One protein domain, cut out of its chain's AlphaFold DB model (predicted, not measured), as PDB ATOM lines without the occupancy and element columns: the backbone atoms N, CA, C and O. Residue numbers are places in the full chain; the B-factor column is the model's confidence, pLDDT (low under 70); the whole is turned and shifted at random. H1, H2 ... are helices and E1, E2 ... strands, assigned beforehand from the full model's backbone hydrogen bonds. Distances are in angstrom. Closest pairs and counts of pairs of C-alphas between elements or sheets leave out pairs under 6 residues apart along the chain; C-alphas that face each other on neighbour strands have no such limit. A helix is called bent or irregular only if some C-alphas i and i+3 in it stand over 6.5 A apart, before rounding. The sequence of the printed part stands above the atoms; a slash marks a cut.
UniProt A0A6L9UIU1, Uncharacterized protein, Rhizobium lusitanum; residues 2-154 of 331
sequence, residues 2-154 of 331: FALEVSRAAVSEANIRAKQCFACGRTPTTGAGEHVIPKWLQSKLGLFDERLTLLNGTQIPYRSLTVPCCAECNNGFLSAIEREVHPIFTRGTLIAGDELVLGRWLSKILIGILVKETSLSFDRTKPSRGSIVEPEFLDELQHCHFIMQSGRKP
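This is residues 2 to 154 of the 331 residues of an uncharacterized protein of Rhizobium lusitanum (UniProt A0A6L9UIU1). Two long helices, H4 and H5, form a V, with the short pairing of residues 34 to 35 and 66 to 67 in its mouth; H6 packs along the other side of H5, and H1 packs on H6. Away from H6 lie the small strand hairpin E1-E2 and the short helix H3, while the loop between H5 and H6 reaches far out to Thr 125. The printed part has 153 residues with six named helices and two named strands, in the order H1 H2 H3 E1 E2 H4 H5 H6; the two-strand sheet is antiparallel and the class is mostly helix. It is compact, with a radius of gyration of the C-alphas of 15.4 A, and spans 48 by 38 by 27 A.

H1, residues 3 to 11, touches H6, residues 135 to 149, at a shallow tilt of 30 degrees, opposite ways; their closest C-alphas, of Val 11 and Leu 138, are 5.7 A apart. H2, residues 13 to 17, touches H6 at residues 135 to 139 alone, closest at the C-alphas of Glu 13 and Glu 136, 5.2 A. H3, residues 39 to 44, is near H4, residues 71 to 91, with 7 pairs of C-alphas within 10 A. E1, residues 51 to 53, and E2, residues 59 to 61, form an antiparallel hairpin at 152 degrees; N 52 and O 60 are 2.9 A apart, within hydrogen-bond range. H4, with residues 81 to 88 alone, touches residues 98 to 105 of H5, residues 98 to 118, at a steep tilt of 54 degrees, opposite ways; the closest C-alphas are those of Ile 81 and Trp 105, 6.1 A. H5 and H6 form a helical hairpin at a shallow tilt of 21 degrees, closest at the C-alphas of Arg 104 and Met 148, 4.3 A. H6 is the hub, touching H1, H2 and H5. With two of three tilts shallow, the helix packing is only just mostly aligned. Each O i to N i+4 pair is within hydrogen-bond range in H1, H2, H3 and H5, against 12 of 17 in H4 and 5 of 11 in H6, where 10 of 12 O i to N i+3 pairs are.

H1 begins at C-alpha 3 (115.248, 34.425, 125.032) and is 12.5 A long. H4 measures 29.8 A, with a kink of 36 degrees near residue 80, and H5 30.5 A from C-alpha 98 (115.197, 13.217, 122.407). H6, 19.3 A, ends at C-alpha 149 (111.912, 29.188, 124.085). H4 and H6 are irregular: C-alphas 74 and 77 are 7.1 A apart, and C-alphas 140 and 143 7.5 A.

The two C-alphas farthest apart, of Ala 96 and Thr 125, are 49.6 A from each other. The links H2 to H3, 21 residues, and H5 to H6, 16 residues, are long. The printed part has no cut, and no printed residue is under 70 in pLDDT; the mean of the printed part is 94.3.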
ATOM      1  N   PHE A   2     117.134  38.384 123.278       88.38
ATOM      2  CA  PHE A   2     117.326  37.632 124.519       88.38
ATOM      3  C   PHE A   2     116.105  36.744 124.809       88.38
ATOM      4  O   PHE A   2     114.989  37.240 124.938       88.38
ATOM      5  N   ALA A   3     116.294  35.426 124.856       88.62
ATOM      6  CA  ALA A   3     115.248  34.425 125.032       88.62
ATOM      7  C   ALA A   3     114.526  34.560 126.380       88.62
ATOM      8  O   ALA A   3     113.314  34.355 126.436       88.62
ATOM      9  N   LEU A   4     115.233  34.951 127.447       88.94
ATOM     10  CA  LEU A   4     114.629  35.167 128.767       88.94
ATOM     11  C   LEU A   4     113.649  36.347 128.756       88.94
ATOM     12  O   LEU A   4     112.532  36.243 129.266       88.94
ATOM     13  N   GLU A   5     114.043  37.452 128.123       91.50
ATOM     14  CA  GLU A   5     113.200  38.641 127.985       91.50
ATOM     15  C   GLU A   5     111.976  38.354 127.113       91.50
ATOM     16  O   GLU A   5     110.853  38.668 127.509       91.50
ATOM     17  N   VAL A   6     112.180  37.690 125.972       92.25
ATOM     18  CA  VAL A   6     111.096  37.235 125.089       92.25
ATOM     19  C   VAL A   6     110.133  36.328 125.836       92.25
ATOM     20  O   VAL A   6     108.923  36.458 125.658       92.25
ATOM     21  N   SER A   7     110.656  35.424 126.670       91.31
ATOM     22  CA  SER A   7     109.834  34.514 127.454       91.31
ATOM     23  C   SER A   7     108.896  35.278 128.381       91.31
ATOM     24  O   SER A   7     107.683  35.101 128.303       91.31
ATOM     25  N   ARG A   8     109.456  36.190 129.182       91.00
ATOM     26  CA  ARG A   8     108.703  37.033 130.118       91.00
ATOM     27  C   ARG A   8     107.701  37.941 129.405       91.00
ATOM     28  O   ARG A   8     106.582  38.103 129.868       91.00
ATOM     29  N   ALA A   9     108.093  38.539 128.280       91.62
ATOM     30  CA  ALA A   9     107.204  39.403 127.520       91.62
ATOM     31  C   ALA A   9     106.023  38.619 126.934       91.62
ATOM     32  O   ALA A   9     104.899  39.102 126.978       91.62
ATOM     33  N   ALA A  10     106.249  37.424 126.389       93.00
ATOM     34  CA  ALA A  10     105.204  36.667 125.705       93.00
ATOM     35  C   ALA A  10     104.080  36.181 126.633       93.00
ATOM     36  O   ALA A  10     102.933  36.142 126.195       93.00
ATOM     37  N   VAL A  11     104.404  35.833 127.882       92.38
ATOM     38  CA  VAL A  11     103.422  35.328 128.860       92.38
ATOM     39  C   VAL A  11     102.766  36.417 129.703       92.38
ATOM     40  O   VAL A  11     101.841  36.106 130.441       92.38
ATOM     41  N   SER A  12     103.190  37.680 129.566       92.81
ATOM     42  CA  SER A  12     102.630  38.765 130.369       92.81
ATOM     43  C   SER A  12     101.137  38.955 130.110       92.81
ATOM     44  O   SER A  12     100.679  38.938 128.962       92.81
ATOM     45  N   GLU A  13     100.385  39.225 131.177       92.62
ATOM     46  CA  GLU A  13      98.936  39.448 131.134       92.62
ATOM     47  C   GLU A  13      98.529  40.423 130.011       92.62
ATOM     48  O   GLU A  13      97.640  40.134 129.206       92.62
ATOM     49  N   ALA A  14      99.239  41.552 129.892       93.44
ATOM     50  CA  ALA A  14      98.978  42.574 128.880       93.44
ATOM     51  C   ALA A  14      99.072  42.027 127.444       93.44
ATOM     52  O   ALA A  14      98.203  42.307 126.613       93.44
ATOM     53  N   ASN A  15     100.094  41.221 127.144       94.62
ATOM     54  CA  ASN A  15     100.290  40.660 125.809       94.62
ATOM     55  C   ASN A  15      99.300  39.532 125.508       94.62
ATOM     56  O   ASN A  15      98.801  39.450 124.381       94.62
ATOM     57  N   ILE A  16      98.953  38.720 126.508       93.38
ATOM     58  CA  ILE A  16      97.923  37.684 126.379       93.38
ATOM     59  C   ILE A  16      96.554  38.319 126.109       93.38
ATOM     60  O   ILE A  16      95.889  37.950 125.137       93.38
ATOM     61  N   ARG A  17      96.158  39.339 126.883       93.06
ATOM     62  CA  ARG A  17      94.901  40.084 126.672       93.06
ATOM     63  C   ARG A  17      94.860  40.774 125.309       93.06
ATOM     64  O   ARG A  17      93.832  40.741 124.632       93.06
ATOM     65  N   ALA A  18      95.983  41.342 124.870       94.50
ATOM     66  CA  ALA A  18      96.120  41.954 123.551       94.50
ATOM     67  C   ALA A  18      96.231  40.934 122.400       94.50
ATOM     68  O   ALA A  18      96.399  41.339 121.248       94.50
ATOM     69  N   LYS A  19      96.134  39.625 122.686       95.00
ATOM     70  CA  LYS A  19      96.242  38.527 121.711       95.00
ATOM     71  C   LYS A  19      97.522  38.617 120.877       95.00
ATOM     72  O   LYS A  19      97.514  38.331 119.680       95.00
ATOM     73  N   GLN A  20      98.620  39.037 121.503       96.56
ATOM     74  CA  GLN A  20      99.931  39.054 120.867       96.56
ATOM     75  C   GLN A  20     100.419  37.625 120.603       96.56
ATOM     76  O   GLN A  20      99.871  36.649 121.112       96.56
ATOM     77  N   CYS A  21     101.467  37.492 119.790       97.31
ATOM     78  CA  CYS A  21     102.099  36.211 119.506       97.31
ATOM     79  C   CYS A  21     102.467  35.485 120.806       97.31
ATOM     80  O   CYS A  21     103.348  35.947 121.533       97.31
ATOM     81  N   PHE A  22     101.876  34.310 121.036       96.44
ATOM     82  CA  PHE A  22     102.066  33.529 122.264       96.44
ATOM     83  C   PHE A  22     103.530  33.144 122.531       96.44
ATOM     84  O   PHE A  22     103.891  32.817 123.650       96.44
ATOM     85  N   ALA A  23     104.370  33.180 121.490       96.56
ATOM     86  CA  ALA A  23     105.770  32.788 121.533       96.56
ATOM     87  C   ALA A  23     106.756  33.969 121.579       96.56
ATOM     88  O   ALA A  23     107.964  33.735 121.647       96.56
ATOM     89  N   CYS A  24     106.319  35.225 121.440       95.88
ATOM     90  CA  CYS A  24     107.249  36.361 121.567       95.88
ATOM     91  C   CYS A  24     106.648  37.700 121.998       95.88
ATOM     92  O   CYS A  24     107.387  38.674 122.082       95.88
ATOM     93  N   GLY A  25     105.332  37.793 122.189       95.19
ATOM     94  CA  GLY A  25     104.657  39.037 122.556       95.19
ATOM     95  C   GLY A  25     104.580  40.098 121.448       95.19
ATOM     96  O   GLY A  25     104.072  41.183 121.697       95.19
ATOM     97  N   ARG A  26     105.053  39.820 120.221       95.56
ATOM     98  CA  ARG A  26     104.909  40.725 119.060       95.56
ATOM     99  C   ARG A  26     103.586  40.515 118.323       95.56
ATOM    100  O   ARG A  26     102.940  39.480 118.485       95.56
ATOM    101  N   THR A  27     103.250  41.444 117.431       96.81
ATOM    102  CA  THR A  27     102.023  41.402 116.624       96.81
ATOM    103  C   THR A  27     101.892  40.076 115.863       96.81
ATOM    104  O   THR A  27     102.829  39.679 115.158       96.81
ATOM    105  N   PRO A  28     100.764  39.354 116.007       97.00
ATOM    106  CA  PRO A  28     100.539  38.104 115.297       97.00
ATOM    107  C   PRO A  28     100.218  38.364 113.821       97.00
ATOM    108  O   PRO A  28      99.962  39.491 113.395       97.00
ATOM    109  N   THR A  29     100.197  37.297 113.027       94.94
ATOM    110  CA  THR A  29      99.593  37.354 111.688       94.94
ATOM    111  C   THR A  29      98.069  37.499 111.784       94.94
ATOM    112  O   THR A  29      97.472  37.170 112.806       94.94
ATOM    113  N   THR A  30      97.421  37.956 110.710       88.38
ATOM    114  CA  THR A  30      95.951  38.079 110.623       88.38
ATOM    115  C   THR A  30      95.232  36.750 110.344       88.38
ATOM    116  O   THR A  30      94.005  36.717 110.313       88.38
ATOM    117  N   GLY A  31      95.977  35.664 110.105       86.38
ATOM    118  CA  GLY A  31      95.431  34.338 109.805       86.38
ATOM    119  C   GLY A  31      95.012  33.547 111.049       86.38
ATOM    120  O   GLY A  31      94.890  34.082 112.146       86.38
ATOM    121  N   ALA A  32      94.841  32.231 110.883       81.62
ATOM    122  CA  ALA A  32      94.440  31.326 111.968       81.62
ATOM    123  C   ALA A  32      95.463  31.228 113.120       81.62
ATOM    124  O   ALA A  32      95.127  30.704 114.182       81.62
ATOM    125  N   GLY A  33      96.684  31.737 112.924       93.69
ATOM    126  CA  GLY A  33      97.778  31.650 113.883       93.69
ATOM    127  C   GLY A  33      98.493  30.302 113.825       93.69
ATOM    128  O   GLY A  33      98.606  29.689 112.764       93.69
ATOM    129  N   GLU A  34      99.010  29.872 114.969       97.38
ATOM    130  CA  GLU A  34      99.687  28.589 115.129       97.38
ATOM    131  C   GLU A  34      98.703  27.510 115.579       97.38
ATOM    132  O   GLU A  34      97.901  27.745 116.485       97.38
ATOM    133  N   HIS A  35      98.770  26.321 114.979       97.56
ATOM    134  CA  HIS A  35      98.010  25.177 115.477       97.56
ATOM    135  C   HIS A  35      98.701  24.597 116.710       97.56
ATOM    136  O   HIS A  35      99.893  24.294 116.688       97.56
ATOM    137  N   VAL A  36      97.940  24.418 117.790       97.69
ATOM    138  CA  VAL A  36      98.476  23.858 119.035       97.69
ATOM    139  C   VAL A  36      98.899  22.407 118.808       97.69
ATOM    140  O   VAL A  36     100.053  22.062 119.053       97.69
ATOM    141  N   ILE A  37      97.994  21.592 118.250       97.56
ATOM    142  CA  ILE A  37      98.322  20.258 117.735       97.56
ATOM    143  C   ILE A  37      98.794  20.397 116.282       97.56
ATOM    144  O   ILE A  37      98.023  20.905 115.461       97.56
ATOM    145  N   PRO A  38     100.013  19.951 115.930       95.75
ATOM    146  CA  PRO A  38     100.572  20.143 114.594       95.75
ATOM    147  C   PRO A  38      99.685  19.583 113.480       95.75
ATOM    148  O   PRO A  38      99.107  18.503 113.617       95.75
ATOM    149  N   LYS A  39      99.631  20.264 112.329       94.62
ATOM    150  CA  LYS A  39      98.820  19.808 111.183       94.62
ATOM    151  C   LYS A  39      99.221  18.422 110.686       94.62
ATOM    152  O   LYS A  39      98.348  17.644 110.334       94.62
ATOM    153  N   TRP A  40     100.518  18.103 110.676       94.81
ATOM    154  CA  TRP A  40     100.989  16.782 110.247       94.81
ATOM    155  C   TRP A  40     100.414  15.668 111.131       94.81
ATOM    156  O   TRP A  40     100.041  14.616 110.622       94.81
ATOM    157  N   LEU A  41     100.287  15.924 112.436       95.50
ATOM    158  CA  LEU A  41      99.749  14.970 113.397       95.50
ATOM    159  C   LEU A  41      98.234  14.838 113.237       95.50
ATOM    160  O   LEU A  41      97.716  13.725 113.216       95.50
ATOM    161  N   GLN A  42      97.541  15.966 113.037       96.12
ATOM    162  CA  GLN A  42      96.110  15.959 112.735       96.12
ATOM    163  C   GLN A  42      95.797  15.182 111.452       96.12
ATOM    164  O   GLN A  42      94.863  14.389 111.445       96.12
ATOM    165  N   SER A  43      96.581  15.378 110.390       94.75
ATOM    166  CA  SER A  43      96.407  14.653 109.129       94.75
ATOM    167  C   SER A  43      96.730  13.168 109.270       94.75
ATOM    168  O   SER A  43      95.991  12.344 108.745       94.75
ATOM    169  N   LYS A  44      97.817  12.822 109.976       93.44
ATOM    170  CA  LYS A  44      98.259  11.433 110.153       93.44
ATOM    171  C   LYS A  44      97.230  10.594 110.909       93.44
ATOM    172  O   LYS A  44      96.978   9.470 110.508       93.44
ATOM    173  N   LEU A  45      96.658  11.142 111.982       95.06
ATOM    174  CA  LEU A  45      95.784  10.406 112.908       95.06
ATOM    175  C   LEU A  45      94.296  10.760 112.743       95.06
ATOM    176  O   LEU A  45      93.485  10.435 113.601       95.06
ATOM    177  N   GLY A  46      93.926  11.490 111.683       95.31
ATOM    178  CA  GLY A  46      92.532  11.870 111.434       95.31
ATOM    179  C   GLY A  46      91.916  12.812 112.481       95.31
ATOM    180  O   GLY A  46      90.699  12.872 112.605       95.31
ATOM    181  N   LEU A  47      92.717  13.593 113.216       96.06
ATOM    182  CA  LEU A  47      92.241  14.385 114.366       96.06
ATOM    183  C   LEU A  47      91.472  15.658 113.987       96.06
ATOM    184  O   LEU A  47      91.061  16.409 114.865       96.06
ATOM    185  N   PHE A  48      91.305  15.967 112.701       92.81
ATOM    186  CA  PHE A  48      90.775  17.261 112.252       92.81
ATOM    187  C   PHE A  48      89.386  17.596 112.839       92.81
ATOM    188  O   PHE A  48      89.116  18.757 113.186       92.81
ATOM    189  N   ASP A  49      88.523  16.582 112.967       94.19
ATOM    190  CA  ASP A  49      87.183  16.663 113.565       94.19
ATOM    191  C   ASP A  49      87.089  16.145 115.004       94.19
ATOM    192  O   ASP A  49      86.106  16.443 115.690       94.19
ATOM    193  N   GLU A  50      88.139  15.481 115.487       96.75
ATOM    194  CA  GLU A  50      88.262  15.072 116.882       96.75
ATOM    195  C   GLU A  50      88.376  16.280 117.815       96.75
ATOM    196  O   GLU A  50      88.752  17.392 117.415       96.75
ATOM    197  N   ARG A  51      88.013  16.072 119.085       96.81
ATOM    198  CA  ARG A  51      87.813  17.160 120.046       96.81
ATOM    199  C   ARG A  51      88.658  17.020 121.303       96.81
ATOM    200  O   ARG A  51      88.783  15.941 121.871       96.81
ATOM    201  N   LEU A  52      89.153  18.161 121.772       96.44
ATOM    202  CA  LEU A  52      89.733  18.334 123.098       96.44
ATOM    203  C   LEU A  52      88.644  18.802 124.071       96.44
ATOM    204  O   LEU A  52      87.905  19.740 123.756       96.44
ATOM    205  N   THR A  53      88.574  18.184 125.250       94.88
ATOM    206  CA  THR A  53      87.777  18.684 126.381       94.88
ATOM    207  C   THR A  53      88.572  19.760 127.124       94.88
ATOM    208  O   THR A  53      89.702  19.514 127.533       94.88
ATOM    209  N   LEU A  54      87.979  20.942 127.273       95.12
ATOM    210  CA  LEU A  54      88.535  22.115 127.957       95.12
ATOM    211  C   LEU A  54      88.258  22.063 129.466       95.12
ATOM    212  O   LEU A  54      87.430  21.268 129.917       95.12
ATOM    213  N   LEU A  55      88.881  22.947 130.252       93.06
ATOM    214  CA  LEU A  55      88.751  22.927 131.720       93.06
ATOM    215  C   LEU A  55      87.321  23.151 132.223       93.06
ATOM    216  O   LEU A  55      86.941  22.616 133.261       93.06
ATOM    217  N   ASN A  56      86.501  23.898 131.483       93.19
ATOM    218  CA  ASN A  56      85.084  24.090 131.811       93.19
ATOM    219  C   ASN A  56      84.174  22.942 131.318       93.19
ATOM    220  O   ASN A  56      82.952  23.081 131.334       93.19
ATOM    221  N   GLY A  57      84.746  21.841 130.818       92.81
ATOM    222  CA  GLY A  57      84.027  20.674 130.301       92.81
ATOM    223  C   GLY A  57      83.460  20.836 128.887       92.81
ATOM    224  O   GLY A  57      82.929  19.876 128.327       92.81
ATOM    225  N   THR A  58      83.569  22.021 128.275       95.31
ATOM    226  CA  THR A  58      83.199  22.202 126.863       95.31
ATOM    227  C   THR A  58      84.241  21.573 125.940       95.31
ATOM    228  O   THR A  58      85.330  21.202 126.367       95.31
ATOM    229  N   GLN A  59      83.908  21.422 124.658       96.31
ATOM    230  CA  GLN A  59      84.785  20.769 123.689       96.31
ATOM    231  C   GLN A  59      85.109  21.681 122.509       96.31
ATOM    232  O   GLN A  59      84.235  22.394 122.007       96.31
ATOM    233  N   ILE A  60      86.343  21.594 122.014       96.31
ATOM    234  CA  ILE A  60      86.814  22.301 120.819       96.31
ATOM    235  C   ILE A  60      87.433  21.306 119.827       96.31
ATOM    236  O   ILE A  60      88.209  20.447 120.246       96.31
ATOM    237  N   PRO A  61      87.120  21.383 118.519       97.50
ATOM    238  CA  PRO A  61      87.779  20.529 117.539       97.50
ATOM    239  C   PRO A  61      89.243  20.940 117.345       97.50
ATOM    240  O   PRO A  61      89.551  22.138 117.338       97.50
ATOM    241  N   TYR A  62      90.143  19.977 117.122       97.25
ATOM    242  CA  TYR A  62      91.583  20.253 116.994       97.25
ATOM    243  C   TYR A  62      91.921  21.228 115.858       97.25
ATOM    244  O   TYR A  62      92.822  22.058 116.010       97.25
ATOM    245  N   ARG A  63      91.153  21.233 114.759       96.06
ATOM    246  CA  ARG A  63      91.321  22.228 113.680       96.06
ATOM    247  C   ARG A  63      91.161  23.680 114.141       96.06
ATOM    248  O   ARG A  63      91.756  24.574 113.547       96.06
ATOM    249  N   SER A  64      90.358  23.909 115.182       96.25
ATOM    250  CA  SER A  64      90.057  25.233 115.748       96.25
ATOM    251  C   SER A  64      90.920  25.559 116.970       96.25
ATOM    252  O   SER A  64      90.849  26.675 117.505       96.25
ATOM    253  N   LEU A  65      91.734  24.601 117.423       97.38
ATOM    254  CA  LEU A  65      92.680  24.760 118.517       97.38
ATOM    255  C   LEU A  65      93.941  25.473 118.008       97.38
ATOM    256  O   LEU A  65      94.996  24.875 117.786       97.38
ATOM    257  N   THR A  66      93.792  26.777 117.778       97.69
ATOM    258  CA  THR A  66      94.855  27.667 117.300       97.69
ATOM    259  C   THR A  66      95.074  28.856 118.227       97.69
ATOM    260  O   THR A  66      94.124  29.335 118.860       97.69
ATOM    261  N   VAL A  67      96.314  29.349 118.275       97.31
ATOM    262  CA  VAL A  67      96.753  30.483 119.105       97.31
ATOM    263  C   VAL A  67      97.407  31.590 118.268       97.31
ATOM    264  O   VAL A  67      98.004  31.297 117.228       97.31
ATOM    265  N   PRO A  68      97.331  32.869 118.690       97.50
ATOM    266  CA  PRO A  68      97.953  33.966 117.954       97.50
ATOM    267  C   PRO A  68      99.462  33.760 117.821       97.50
ATOM    268  O   PRO A  68     100.158  33.550 118.810       97.50
ATOM    269  N   CYS A  69      99.991  33.845 116.601       98.06
ATOM    270  CA  CYS A  69     101.417  33.667 116.344       98.06
ATOM    271  C   CYS A  69     101.886  34.542 115.174       98.06
ATOM    272  O   CYS A  69     101.161  34.732 114.190       98.06
ATOM    273  N   CYS A  70     103.096  35.094 115.279       97.56
ATOM    274  CA  CYS A  70     103.727  35.843 114.195       97.56
ATOM    275  C   CYS A  70     104.466  34.898 113.233       97.56
ATOM    276  O   CYS A  70     104.895  33.808 113.620       97.56
ATOM    277  N   ALA A  71     104.649  35.333 111.984       96.31
ATOM    278  CA  ALA A  71     105.232  34.504 110.927       96.31
ATOM    279  C   ALA A  71     106.661  34.031 111.250       96.31
ATOM    280  O   ALA A  71     107.015  32.902 110.925       96.31
ATOM    281  N   GLU A  72     107.460  34.867 111.919       96.19
ATOM    282  CA  GLU A  72     108.837  34.536 112.309       96.19
ATOM    283  C   GLU A  72     108.889  33.398 113.339       96.19
ATOM    284  O   GLU A  72     109.745  32.523 113.259       96.19
ATOM    285  N   CYS A  73     107.963  33.378 114.304       97.06
ATOM    286  CA  CYS A  73     107.915  32.315 115.310       97.06
ATOM    287  C   CYS A  73     107.372  31.021 114.713       97.06
ATOM    288  O   CYS A  73     107.991  29.975 114.897       97.06
ATOM    289  N   ASN A  74     106.251  31.126 113.990       96.56
ATOM    290  CA  ASN A  74     105.558  29.998 113.378       96.56
ATOM    291  C   ASN A  74     106.483  29.258 112.394       96.56
ATOM    292  O   ASN A  74     106.814  28.095 112.606       96.56
ATOM    293  N   ASN A  75     107.028  29.967 111.399       95.19
ATOM    294  CA  ASN A  75     107.889  29.363 110.374       95.19
ATOM    295  C   ASN A  75     109.348  29.160 110.826       95.19
ATOM    296  O   ASN A  75     110.124  28.516 110.122       95.19
ATOM    297  N   GLY A  76     109.737  29.729 111.970       96.19
ATOM    298  CA  GLY A  76     111.083  29.634 112.529       96.19
ATOM    299  C   GLY A  76     111.219  28.482 113.521       96.19
ATOM    300  O   GLY A  76     111.116  27.307 113.163       96.19
ATOM    301  N   PHE A  77     111.489  28.823 114.783       96.62
ATOM    302  CA  PHE A  77     111.837  27.837 115.810       96.62
ATOM    303  C   PHE A  77     110.677  26.895 116.181       96.62
ATOM    304  O   PHE A  77     110.940  25.747 116.523       96.62
ATOM    305  N   LEU A  78     109.408  27.320 116.070       97.44
ATOM    306  CA  LEU A  78     108.267  26.431 116.334       97.44
ATOM    307  C   LEU A  78     108.183  25.322 115.280       97.44
ATOM    308  O   LEU A  78     108.117  24.147 115.633       97.44
ATOM    309  N   SER A  79     108.292  25.675 113.995       96.75
ATOM    310  CA  SER A  79     108.384  24.689 112.913       96.75
ATOM    311  C   SER A  79     109.622  23.789 113.047       96.75
ATOM    312  O   SER A  79     109.562  22.611 112.703       96.75
ATOM    313  N   ALA A  80     110.742  24.301 113.574       97.44
ATOM    314  CA  ALA A  80     111.919  23.477 113.868       97.44
ATOM    315  C   ALA A  80     111.637  22.421 114.949       97.44
ATOM    316  O   ALA A  80     111.898  21.247 114.705       97.44
ATOM    317  N   ILE A  81     111.017  22.809 116.072       97.81
ATOM    318  CA  ILE A  81     110.596  21.877 117.134       97.81
ATOM    319  C   ILE A  81     109.690  20.775 116.558       97.81
ATOM    320  O   ILE A  81     109.867  19.597 116.865       97.81
ATOM    321  N   GLU A  82     108.740  21.124 115.684       97.19
ATOM    322  CA  GLU A  82     107.860  20.130 115.056       97.19
ATOM    323  C   GLU A  82     108.595  19.172 114.109       97.19
ATOM    324  O   GLU A  82     108.277  17.982 114.072       97.19
ATOM    325  N   ARG A  83     109.585  19.660 113.352       97.50
ATOM    326  CA  ARG A  83     110.415  18.799 112.495       97.50
ATOM    327  C   ARG A  83     111.275  17.839 113.309       97.50
ATOM    328  O   ARG A  83     111.454  16.702 112.889       97.50
ATOM    329  N   GLU A  84     111.794  18.289 114.448       97.50
ATOM    330  CA  GLU A  84     112.630  17.478 115.338       97.50
ATOM    331  C   GLU A  84     111.822  16.387 116.053       97.50
ATOM    332  O   GLU A  84     112.311  15.271 116.211       97.50
ATOM    333  N   VAL A  85     110.569  16.662 116.438       97.88
ATOM    334  CA  VAL A  85     109.743  15.682 117.165       97.88
ATOM    335  C   VAL A  85     109.122  14.612 116.257       97.88
ATOM    336  O   VAL A  85     108.893  13.481 116.686       97.88
ATOM    337  N   HIS A  86     108.866  14.936 114.986       96.69
ATOM    338  CA  HIS A  86     108.271  14.012 114.016       96.69
ATOM    339  C   HIS A  86     108.987  12.643 113.921       96.69
ATOM    340  O   HIS A  86     108.308  11.609 113.994       96.69
ATOM    341  N   PRO A  87     110.328  12.559 113.763       96.50
ATOM    342  CA  PRO A  87     111.021  11.273 113.715       96.50
ATOM    343  C   PRO A  87     110.910  10.476 115.021       96.50
ATOM    344  O   PRO A  87     110.877   9.252 114.950       96.50
ATOM    345  N   ILE A  88     110.778  11.121 116.186       97.56
ATOM    346  CA  ILE A  88     110.646  10.430 117.481       97.56
ATOM    347  C   ILE A  88     109.380   9.567 117.494       97.56
ATOM    348  O   ILE A  88     109.441   8.357 117.711       97.56
ATOM    349  N   PHE A  89     108.238  10.163 117.142       95.56
ATOM    350  CA  PHE A  89     106.962   9.443 117.060       95.56
ATOM    351  C   PHE A  89     106.841   8.536 115.834       95.56
ATOM    352  O   PHE A  89     106.018   7.627 115.822       95.56
ATOM    353  N   THR A  90     107.655   8.749 114.797       93.50
ATOM    354  CA  THR A  90     107.738   7.811 113.666       93.50
ATOM    355  C   THR A  90     108.467   6.531 114.065       93.50
ATOM    356  O   THR A  90     108.045   5.447 113.680       93.50
ATOM    357  N   ARG A  91     109.538   6.647 114.859       94.31
ATOM    358  CA  ARG A  91     110.261   5.493 115.411       94.31
ATOM    359  C   ARG A  91     109.477   4.788 116.519       94.31
ATOM    360  O   ARG A  91     109.691   3.603 116.733       94.31
ATOM    361  N   GLY A  92     108.614   5.511 117.237       94.06
ATOM    362  CA  GLY A  92     107.787   4.952 118.311       94.06
ATOM    363  C   GLY A  92     108.563   4.610 119.587       94.06
ATOM    364  O   GLY A  92     108.068   3.844 120.405       94.06
ATOM    365  N   THR A  93     109.768   5.160 119.756       94.38
ATOM    366  CA  THR A  93     110.627   4.950 120.928       94.38
ATOM    367  C   THR A  93     111.587   6.131 121.119       94.38
ATOM    368  O   THR A  93     111.918   6.824 120.145       94.38
ATOM    369  N   LEU A  94     112.036   6.363 122.357       95.19
ATOM    370  CA  LEU A  94     113.021   7.399 122.688       95.19
ATOM    371  C   LEU A  94     114.448   6.869 122.547       95.19
ATOM    372  O   LEU A  94     114.751   5.738 122.921       95.19
ATOM    373  N   ILE A  95     115.335   7.736 122.072       93.62
ATOM    374  CA  ILE A  95     116.786   7.572 122.147       93.62
ATOM    375  C   ILE A  95     117.398   8.734 122.936       93.62
ATOM    376  O   ILE A  95     116.763   9.770 123.131       93.62
ATOM    377  N   ALA A  96     118.644   8.570 123.379       88.56
ATOM    378  CA  ALA A  96     119.351   9.611 124.119       88.56
ATOM    379  C   ALA A  96     119.394  10.933 123.330       88.56
ATOM    380  O   ALA A  96     119.844  10.959 122.182       88.56
ATOM    381  N   GLY A  97     118.959  12.026 123.962       89.25
ATOM    382  CA  GLY A  97     118.924  13.370 123.382       89.25
ATOM    383  C   GLY A  97     117.542  13.810 122.889       89.25
ATOM    384  O   GLY A  97     117.335  15.002 122.652       89.25
ATOM    385  N   ASP A  98     116.578  12.894 122.783       97.44
ATOM    386  CA  ASP A  98     115.197  13.217 122.407       97.44
ATOM    387  C   ASP A  98     114.450  14.006 123.492       97.44
ATOM    388  O   ASP A  98     113.459  14.682 123.208       97.44
ATOM    389  N   GLU A  99     114.893  13.929 124.746       97.31
ATOM    390  CA  GLU A  99     114.145  14.425 125.898       97.31
ATOM    391  C   GLU A  99     113.931  15.940 125.836       97.31
ATOM    392  O   GLU A  99     112.836  16.417 126.135       97.31
ATOM    393  N   LEU A 100     114.933  16.708 125.391       97.69
ATOM    394  CA  LEU A 100     114.794  18.159 125.227       97.69
ATOM    395  C   LEU A 100     113.857  18.523 124.072       97.69
ATOM    396  O   LEU A 100     113.108  19.495 124.178       97.69
ATOM    397  N   VAL A 101     113.886  17.753 122.983       98.25
ATOM    398  CA  VAL A 101     112.985  17.947 121.837       98.25
ATOM    399  C   VAL A 101     111.539  17.723 122.278       98.25
ATOM    400  O   VAL A 101     110.677  18.573 122.039       98.25
ATOM    401  N   LEU A 102     111.284  16.626 122.998       98.56
ATOM    402  CA  LEU A 102     109.976  16.324 123.576       98.56
ATOM    403  C   LEU A 102     109.555  17.370 124.604       98.56
ATOM    404  O   LEU A 102     108.421  17.835 124.544       98.56
ATOM    405  N   GLY A 103     110.455  17.792 125.494       98.38
ATOM    406  CA  GLY A 103     110.191  18.847 126.470       98.38
ATOM    407  C   GLY A 103     109.749  20.147 125.798       98.38
ATOM    408  O   GLY A 103     108.686  20.672 126.110       98.38
ATOM    409  N   ARG A 104     110.496  20.626 124.794       98.50
ATOM    410  CA  ARG A 104     110.140  21.820 124.004       98.50
ATOM    411  C   ARG A 104     108.771  21.691 123.338       98.50
ATOM    412  O   ARG A 104     107.977  22.633 123.376       98.50
ATOM    413  N   TRP A 105     108.496  20.545 122.721       98.75
ATOM    414  CA  TRP A 105     107.249  20.313 121.997       98.75
ATOM    415  C   TRP A 105     106.038  20.163 122.927       98.75
ATOM    416  O   TRP A 105     104.991  20.758 122.678       98.75
ATOM    417  N   LEU A 106     106.179  19.442 124.037       98.69
ATOM    418  CA  LEU A 106     105.120  19.281 125.033       98.69
ATOM    419  C   LEU A 106     104.846  20.591 125.779       98.69
ATOM    420  O   LEU A 106     103.682  20.921 126.000       98.69
ATOM    421  N   SER A 107     105.876  21.399 126.060       98.25
ATOM    422  CA  SER A 107     105.699  22.775 126.535       98.25
ATOM    423  C   SER A 107     104.920  23.629 125.532       98.25
ATOM    424  O   SER A 107     103.977  24.311 125.931       98.25
ATOM    425  N   LYS A 108     105.242  23.556 124.228       98.31
ATOM    426  CA  LYS A 108     104.483  24.250 123.168       98.31
ATOM    427  C   LYS A 108     103.001  23.875 123.212       98.31
ATOM    428  O   LYS A 108     102.156  24.768 123.185       98.31
ATOM    429  N   ILE A 109     102.683  22.580 123.279       98.44
ATOM    430  CA  ILE A 109     101.291  22.112 123.311       98.44
ATOM    431  C   ILE A 109     100.592  22.601 124.579       98.44
ATOM    432  O   ILE A 109      99.530  23.209 124.479       98.44
ATOM    433  N   LEU A 110     101.187  22.385 125.756       97.69
ATOM    434  CA  LEU A 110     100.581  22.756 127.036       97.69
ATOM    435  C   LEU A 110     100.288  24.262 127.112       97.69
ATOM    436  O   LEU A 110      99.177  24.661 127.453       97.69
ATOM    437  N   ILE A 111     101.251  25.102 126.726       96.88
ATOM    438  CA  ILE A 111     101.069  26.560 126.697       96.88
ATOM    439  C   ILE A 111     100.045  26.952 125.639       96.88
ATOM    440  O   ILE A 111      99.209  27.809 125.894       96.88
ATOM    441  N   GLY A 112     100.075  26.326 124.462       97.44
ATOM    442  CA  GLY A 112      99.102  26.585 123.406       97.44
ATOM    443  C   GLY A 112      97.665  26.286 123.844       97.44
ATOM    444  O   GLY A 112      96.765  27.076 123.558       97.44
ATOM    445  N   ILE A 113      97.445  25.193 124.581       97.06
ATOM    446  CA  ILE A 113      96.141  24.883 125.188       97.06
ATOM    447  C   ILE A 113      95.751  26.006 126.154       97.06
ATOM    448  O   ILE A 113      94.688  26.599 125.997       97.06
ATOM    449  N   LEU A 114      96.630  26.368 127.091       95.44
ATOM    450  CA  LEU A 114      96.320  27.357 128.128       95.44
ATOM    451  C   LEU A 114      96.084  28.764 127.563       95.44
ATOM    452  O   LEU A 114      95.113  29.415 127.933       95.44
ATOM    453  N   VAL A 115      96.879  29.200 126.583       96.12
ATOM    454  CA  VAL A 115      96.655  30.453 125.839       96.12
ATOM    455  C   VAL A 115      95.347  30.408 125.050       96.12
ATOM    456  O   VAL A 115      94.680  31.431 124.898       96.12
ATOM    457  N   LYS A 116      94.928  29.244 124.536       96.38
ATOM    458  CA  LYS A 116      93.594  29.143 123.936       96.38
ATOM    459  C   LYS A 116      92.514  29.364 124.986       96.38
ATOM    460  O   LYS A 116      91.572  30.107 124.712       96.38
ATOM    461  N   GLU A 117      92.638  28.741 126.151       95.50
ATOM    462  CA  GLU A 117      91.631  28.798 127.214       95.50
ATOM    463  C   GLU A 117      91.453  30.214 127.790       95.50
ATOM    464  O   GLU A 117      90.334  30.575 128.158       95.50
ATOM    465  N   THR A 118      92.480  31.077 127.745       94.44
ATOM    466  CA  THR A 118      92.332  32.512 128.077       94.44
ATOM    467  C   THR A 118      91.506  33.294 127.050       94.44
ATOM    468  O   THR A 118      90.936  34.338 127.358       94.44
ATOM    469  N   SER A 119      91.399  32.801 125.814       92.69
ATOM    470  CA  SER A 119      90.616  33.448 124.752       92.69
ATOM    471  C   SER A 119      89.149  33.006 124.702       92.69
ATOM    472  O   SER A 119      88.362  33.577 123.940       92.69
ATOM    473  N   LEU A 120      88.783  31.981 125.473       93.69
ATOM    474  CA  LEU A 120      87.457  31.370 125.486       93.69
ATOM    475  C   LEU A 120      86.713  31.760 126.762       93.69
ATOM    476  O   LEU A 120      87.291  31.769 127.841       93.69
ATOM    477  N   SER A 121      85.419  32.065 126.650       93.00
ATOM    478  CA  SER A 121      84.585  32.402 127.809       93.00
ATOM    479  C   SER A 121      84.368  31.187 128.710       93.00
ATOM    480  O   SER A 121      84.016  30.117 128.208       93.00
ATOM    481  N   PHE A 122      84.475  31.378 130.028       92.12
ATOM    482  CA  PHE A 122      84.150  30.341 131.011       92.12
ATOM    483  C   PHE A 122      82.704  29.851 130.856       92.12
ATOM    484  O   PHE A 122      82.444  28.651 130.775       92.12
ATOM    485  N   ASP A 123      81.769  30.796 130.737       91.50
ATOM    486  CA  ASP A 123      80.345  30.553 130.528       91.50
ATOM    487  C   ASP A 123      79.838  31.453 129.395       91.50
ATOM    488  O   ASP A 123      79.719  32.672 129.540       91.50
ATOM    489  N   ARG A 124      79.513  30.852 128.245       87.62
ATOM    490  CA  ARG A 124      79.037  31.589 127.061       87.62
ATOM    491  C   ARG A 124      77.705  32.305 127.293       87.62
ATOM    492  O   ARG A 124      77.413  33.257 126.577       87.62
ATOM    493  N   THR A 125      76.905  31.859 128.263       89.31
ATOM    494  CA  THR A 125      75.634  32.508 128.621       89.31
ATOM    495  C   THR A 125      75.836  33.699 129.556       89.31
ATOM    496  O   THR A 125      74.966  34.563 129.646       89.31
ATOM    497  N   LYS A 126      76.994  33.774 130.230       89.62
ATOM    498  CA  LYS A 126      77.351  34.828 131.187       89.62
ATOM    499  C   LYS A 126      78.785  35.321 130.945       89.62
ATOM    500  O   LYS A 126      79.671  35.019 131.746       89.62
ATOM    501  N   PRO A 127      79.026  36.132 129.894       84.06
ATOM    502  CA  PRO A 127      80.368  36.611 129.546       84.06
ATOM    503  C   PRO A 127      81.094  37.381 130.660       84.06
ATOM    504  O   PRO A 127      82.317  37.436 130.672       84.06
ATOM    505  N   SER A 128      80.359  37.942 131.626       88.75
ATOM    506  CA  SER A 128      80.926  38.617 132.799       88.75
ATOM    507  C   SER A 128      81.697  37.690 133.747       88.75
ATOM    508  O   SER A 128      82.334  38.181 134.670       88.75
ATOM    509  N   ARG A 129      81.622  36.363 133.562       86.50
ATOM    510  CA  ARG A 129      82.359  35.363 134.352       86.50
ATOM    511  C   ARG A 129      83.810  35.154 133.906       86.50
ATOM    512  O   ARG A 129      84.459  34.271 134.444       86.50
ATOM    513  N   GLY A 130      84.293  35.936 132.942       90.75
ATOM    514  CA  GLY A 130      85.681  35.877 132.497       90.75
ATOM    515  C   GLY A 130      85.969  34.731 131.526       90.75
ATOM    516  O   GLY A 130      85.067  34.154 130.897       90.75
ATOM    517  N   SER A 131      87.258  34.457 131.353       92.56
ATOM    518  CA  SER A 131      87.775  33.392 130.496       92.56
ATOM    519  C   SER A 131      87.900  32.072 131.251       92.56
ATOM    520  O   SER A 131      87.786  32.032 132.470       92.56
ATOM    521  N   ILE A 132      88.100  30.964 130.531       92.25
ATOM    522  CA  ILE A 132      88.263  29.659 131.187       92.25
ATOM    523  C   ILE A 132      89.532  29.639 132.056       92.25
ATOM    524  O   ILE A 132      89.515  29.114 133.166       92.25
ATOM    525  N   VAL A 133      90.609  30.245 131.554       90.12
ATOM    526  CA  VAL A 133      91.838  30.522 132.306       90.12
ATOM    527  C   VAL A 133      92.003  32.031 132.396       90.12
ATOM    528  O   VAL A 133      91.879  32.722 131.385       90.12
ATOM    529  N   GLU A 134      92.284  32.553 133.584       90.31
ATOM    530  CA  GLU A 134      92.598  33.973 133.750       90.31
ATOM    531  C   GLU A 134      93.986  34.278 133.153       90.31
ATOM    532  O   GLU A 134      94.924  33.515 133.397       90.31
ATOM    533  N   PRO A 135      94.156  35.338 132.340       87.19
ATOM    534  CA  PRO A 135      95.434  35.650 131.696       87.19
ATOM    535  C   PRO A 135      96.628  35.761 132.654       87.19
ATOM    536  O   PRO A 135      97.737  35.393 132.273       87.19
ATOM    537  N   GLU A 136      96.398  36.214 133.885       87.81
ATOM    538  CA  GLU A 136      97.394  36.346 134.952       87.81
ATOM    539  C   GLU A 136      98.023  34.996 135.330       87.81
ATOM    540  O   GLU A 136      99.192  34.935 135.699       87.81
ATOM    541  N   PHE A 137      97.284  33.890 135.185       86.75
ATOM    542  CA  PHE A 137      97.798  32.549 135.470       86.75
ATOM    543  C   PHE A 137      98.965  32.160 134.547       86.75
ATOM    544  O   PHE A 137      99.774  31.301 134.897       86.75
ATOM    545  N   LEU A 138      99.098  32.778 133.366       85.69
ATOM    546  CA  LEU A 138     100.163  32.402 132.433       85.69
ATOM    547  C   LEU A 138     101.556  32.834 132.907       85.69
ATOM    548  O   LEU A 138     102.543  32.239 132.463       85.69
ATOM    549  N   ASP A 139     101.652  33.766 133.858       79.44
ATOM    550  CA  ASP A 139     102.920  34.085 134.521       79.44
ATOM    551  C   ASP A 139     103.472  32.862 135.281       79.44
ATOM    552  O   ASP A 139     104.685  32.631 135.295       79.44
ATOM    553  N   GLU A 140     102.608  31.982 135.809       84.88
ATOM    554  CA  GLU A 140     103.030  30.722 136.443       84.88
ATOM    555  C   GLU A 140     103.649  29.726 135.450       84.88
ATOM    556  O   GLU A 140     104.348  28.788 135.849       84.88
ATOM    557  N   LEU A 141     103.426  29.924 134.146       84.31
ATOM    558  CA  LEU A 141     103.992  29.107 133.078       84.31
ATOM    559  C   LEU A 141     105.310  29.662 132.539       84.31
ATOM    560  O   LEU A 141     105.835  29.089 131.587       84.31
ATOM    561  N   GLN A 142     105.878  30.728 133.114       91.12
ATOM    562  CA  GLN A 142     107.111  31.341 132.603       91.12
ATOM    563  C   GLN A 142     108.245  30.318 132.418       91.12
ATOM    564  O   GLN A 142     108.962  30.368 131.414       91.12
ATOM    565  N   HIS A 143     108.388  29.362 133.344       93.25
ATOM    566  CA  HIS A 143     109.379  28.284 133.236       93.25
ATOM    567  C   HIS A 143     109.057  27.305 132.095       93.25
ATOM    568  O   HIS A 143     109.926  27.000 131.280       93.25
ATOM    569  N   CYS A 144     107.791  26.894 131.959       95.75
ATOM    570  CA  CYS A 144     107.334  26.043 130.853       95.75
ATOM    571  C   CYS A 144     107.574  26.734 129.505       95.75
ATOM    572  O   CYS A 144     108.096  26.151 128.553       95.75
ATOM    573  N   HIS A 145     107.240  28.023 129.437       96.12
ATOM    574  CA  HIS A 145     107.449  28.843 128.259       96.12
ATOM    575  C   HIS A 145     108.930  28.980 127.952       96.12
ATOM    576  O   HIS A 145     109.323  28.808 126.803       96.12
ATOM    577  N   PHE A 146     109.779  29.158 128.961       95.50
ATOM    578  CA  PHE A 146     111.218  29.157 128.764       95.50
ATOM    579  C   PHE A 146     111.746  27.830 128.181       95.50
ATOM    580  O   PHE A 146     112.564  27.870 127.260       95.50
ATOM    581  N   ILE A 147     111.250  26.667 128.625       97.12
ATOM    582  CA  ILE A 147     111.622  25.369 128.031       97.12
ATOM    583  C   ILE A 147     111.310  25.363 126.533       97.12
ATOM    584  O   ILE A 147     112.190  25.032 125.740       97.12
ATOM    585  N   MET A 148     110.124  25.819 126.118       97.31
ATOM    586  CA  MET A 148     109.791  26.001 124.696       97.31
ATOM    587  C   MET A 148     110.750  26.992 124.002       97.31
ATOM    588  O   MET A 148     111.265  26.709 122.918       97.31
ATOM    589  N   GLN A 149     111.031  28.141 124.626       95.69
ATOM    590  CA  GLN A 149     111.912  29.188 124.085       95.69
ATOM    591  C   GLN A 149     113.372  28.751 123.949       95.69
ATOM    592  O   GLN A 149     114.092  29.305 123.114       95.69
ATOM    593  N   SER A 150     113.811  27.731 124.691       96.19
ATOM    594  CA  SER A 150     115.157  27.167 124.559       96.19
ATOM    595  C   SER A 150     115.447  26.645 123.145       96.19
ATOM    596  O   SER A 150     116.605  26.431 122.807       96.19
ATOM    597  N   GLY A 151     114.429  26.452 122.293       95.19
ATOM    598  CA  GLY A 151     114.593  26.144 120.868       95.19
ATOM    599  C   GLY A 151     115.107  27.310 120.009       95.19
ATOM    600  O   GLY A 151     115.494  27.095 118.867       95.19
ATOM    601  N   ARG A 152     115.131  28.547 120.525       93.94
ATOM    602  CA  ARG A 152     115.606  29.732 119.782       93.94
ATOM    603  C   ARG A 152     117.115  29.919 119.794       93.94
ATOM    604  O   ARG A 152     117.653  30.565 118.898       93.94
ATOM    605  N   LYS A 153     117.771  29.458 120.854       92.88
ATOM    606  CA  LYS A 153     119.187  29.703 121.123       92.88
ATOM    607  C   LYS A 153     119.751  28.499 121.876       92.88
ATOM    608  O   LYS A 153     119.047  27.976 122.745       92.88
ATOM    609  N   PRO A 154     120.990  28.059 121.584       95.06
ATOM    610  CA  PRO A 154     121.657  27.037 122.378       95.06
ATOM    611  C   PRO A 154     121.491  27.314 123.872       95.06
ATOM    612  O   PRO A 154     121.760  28.421 124.339       95.06
TER     613      PRO A 154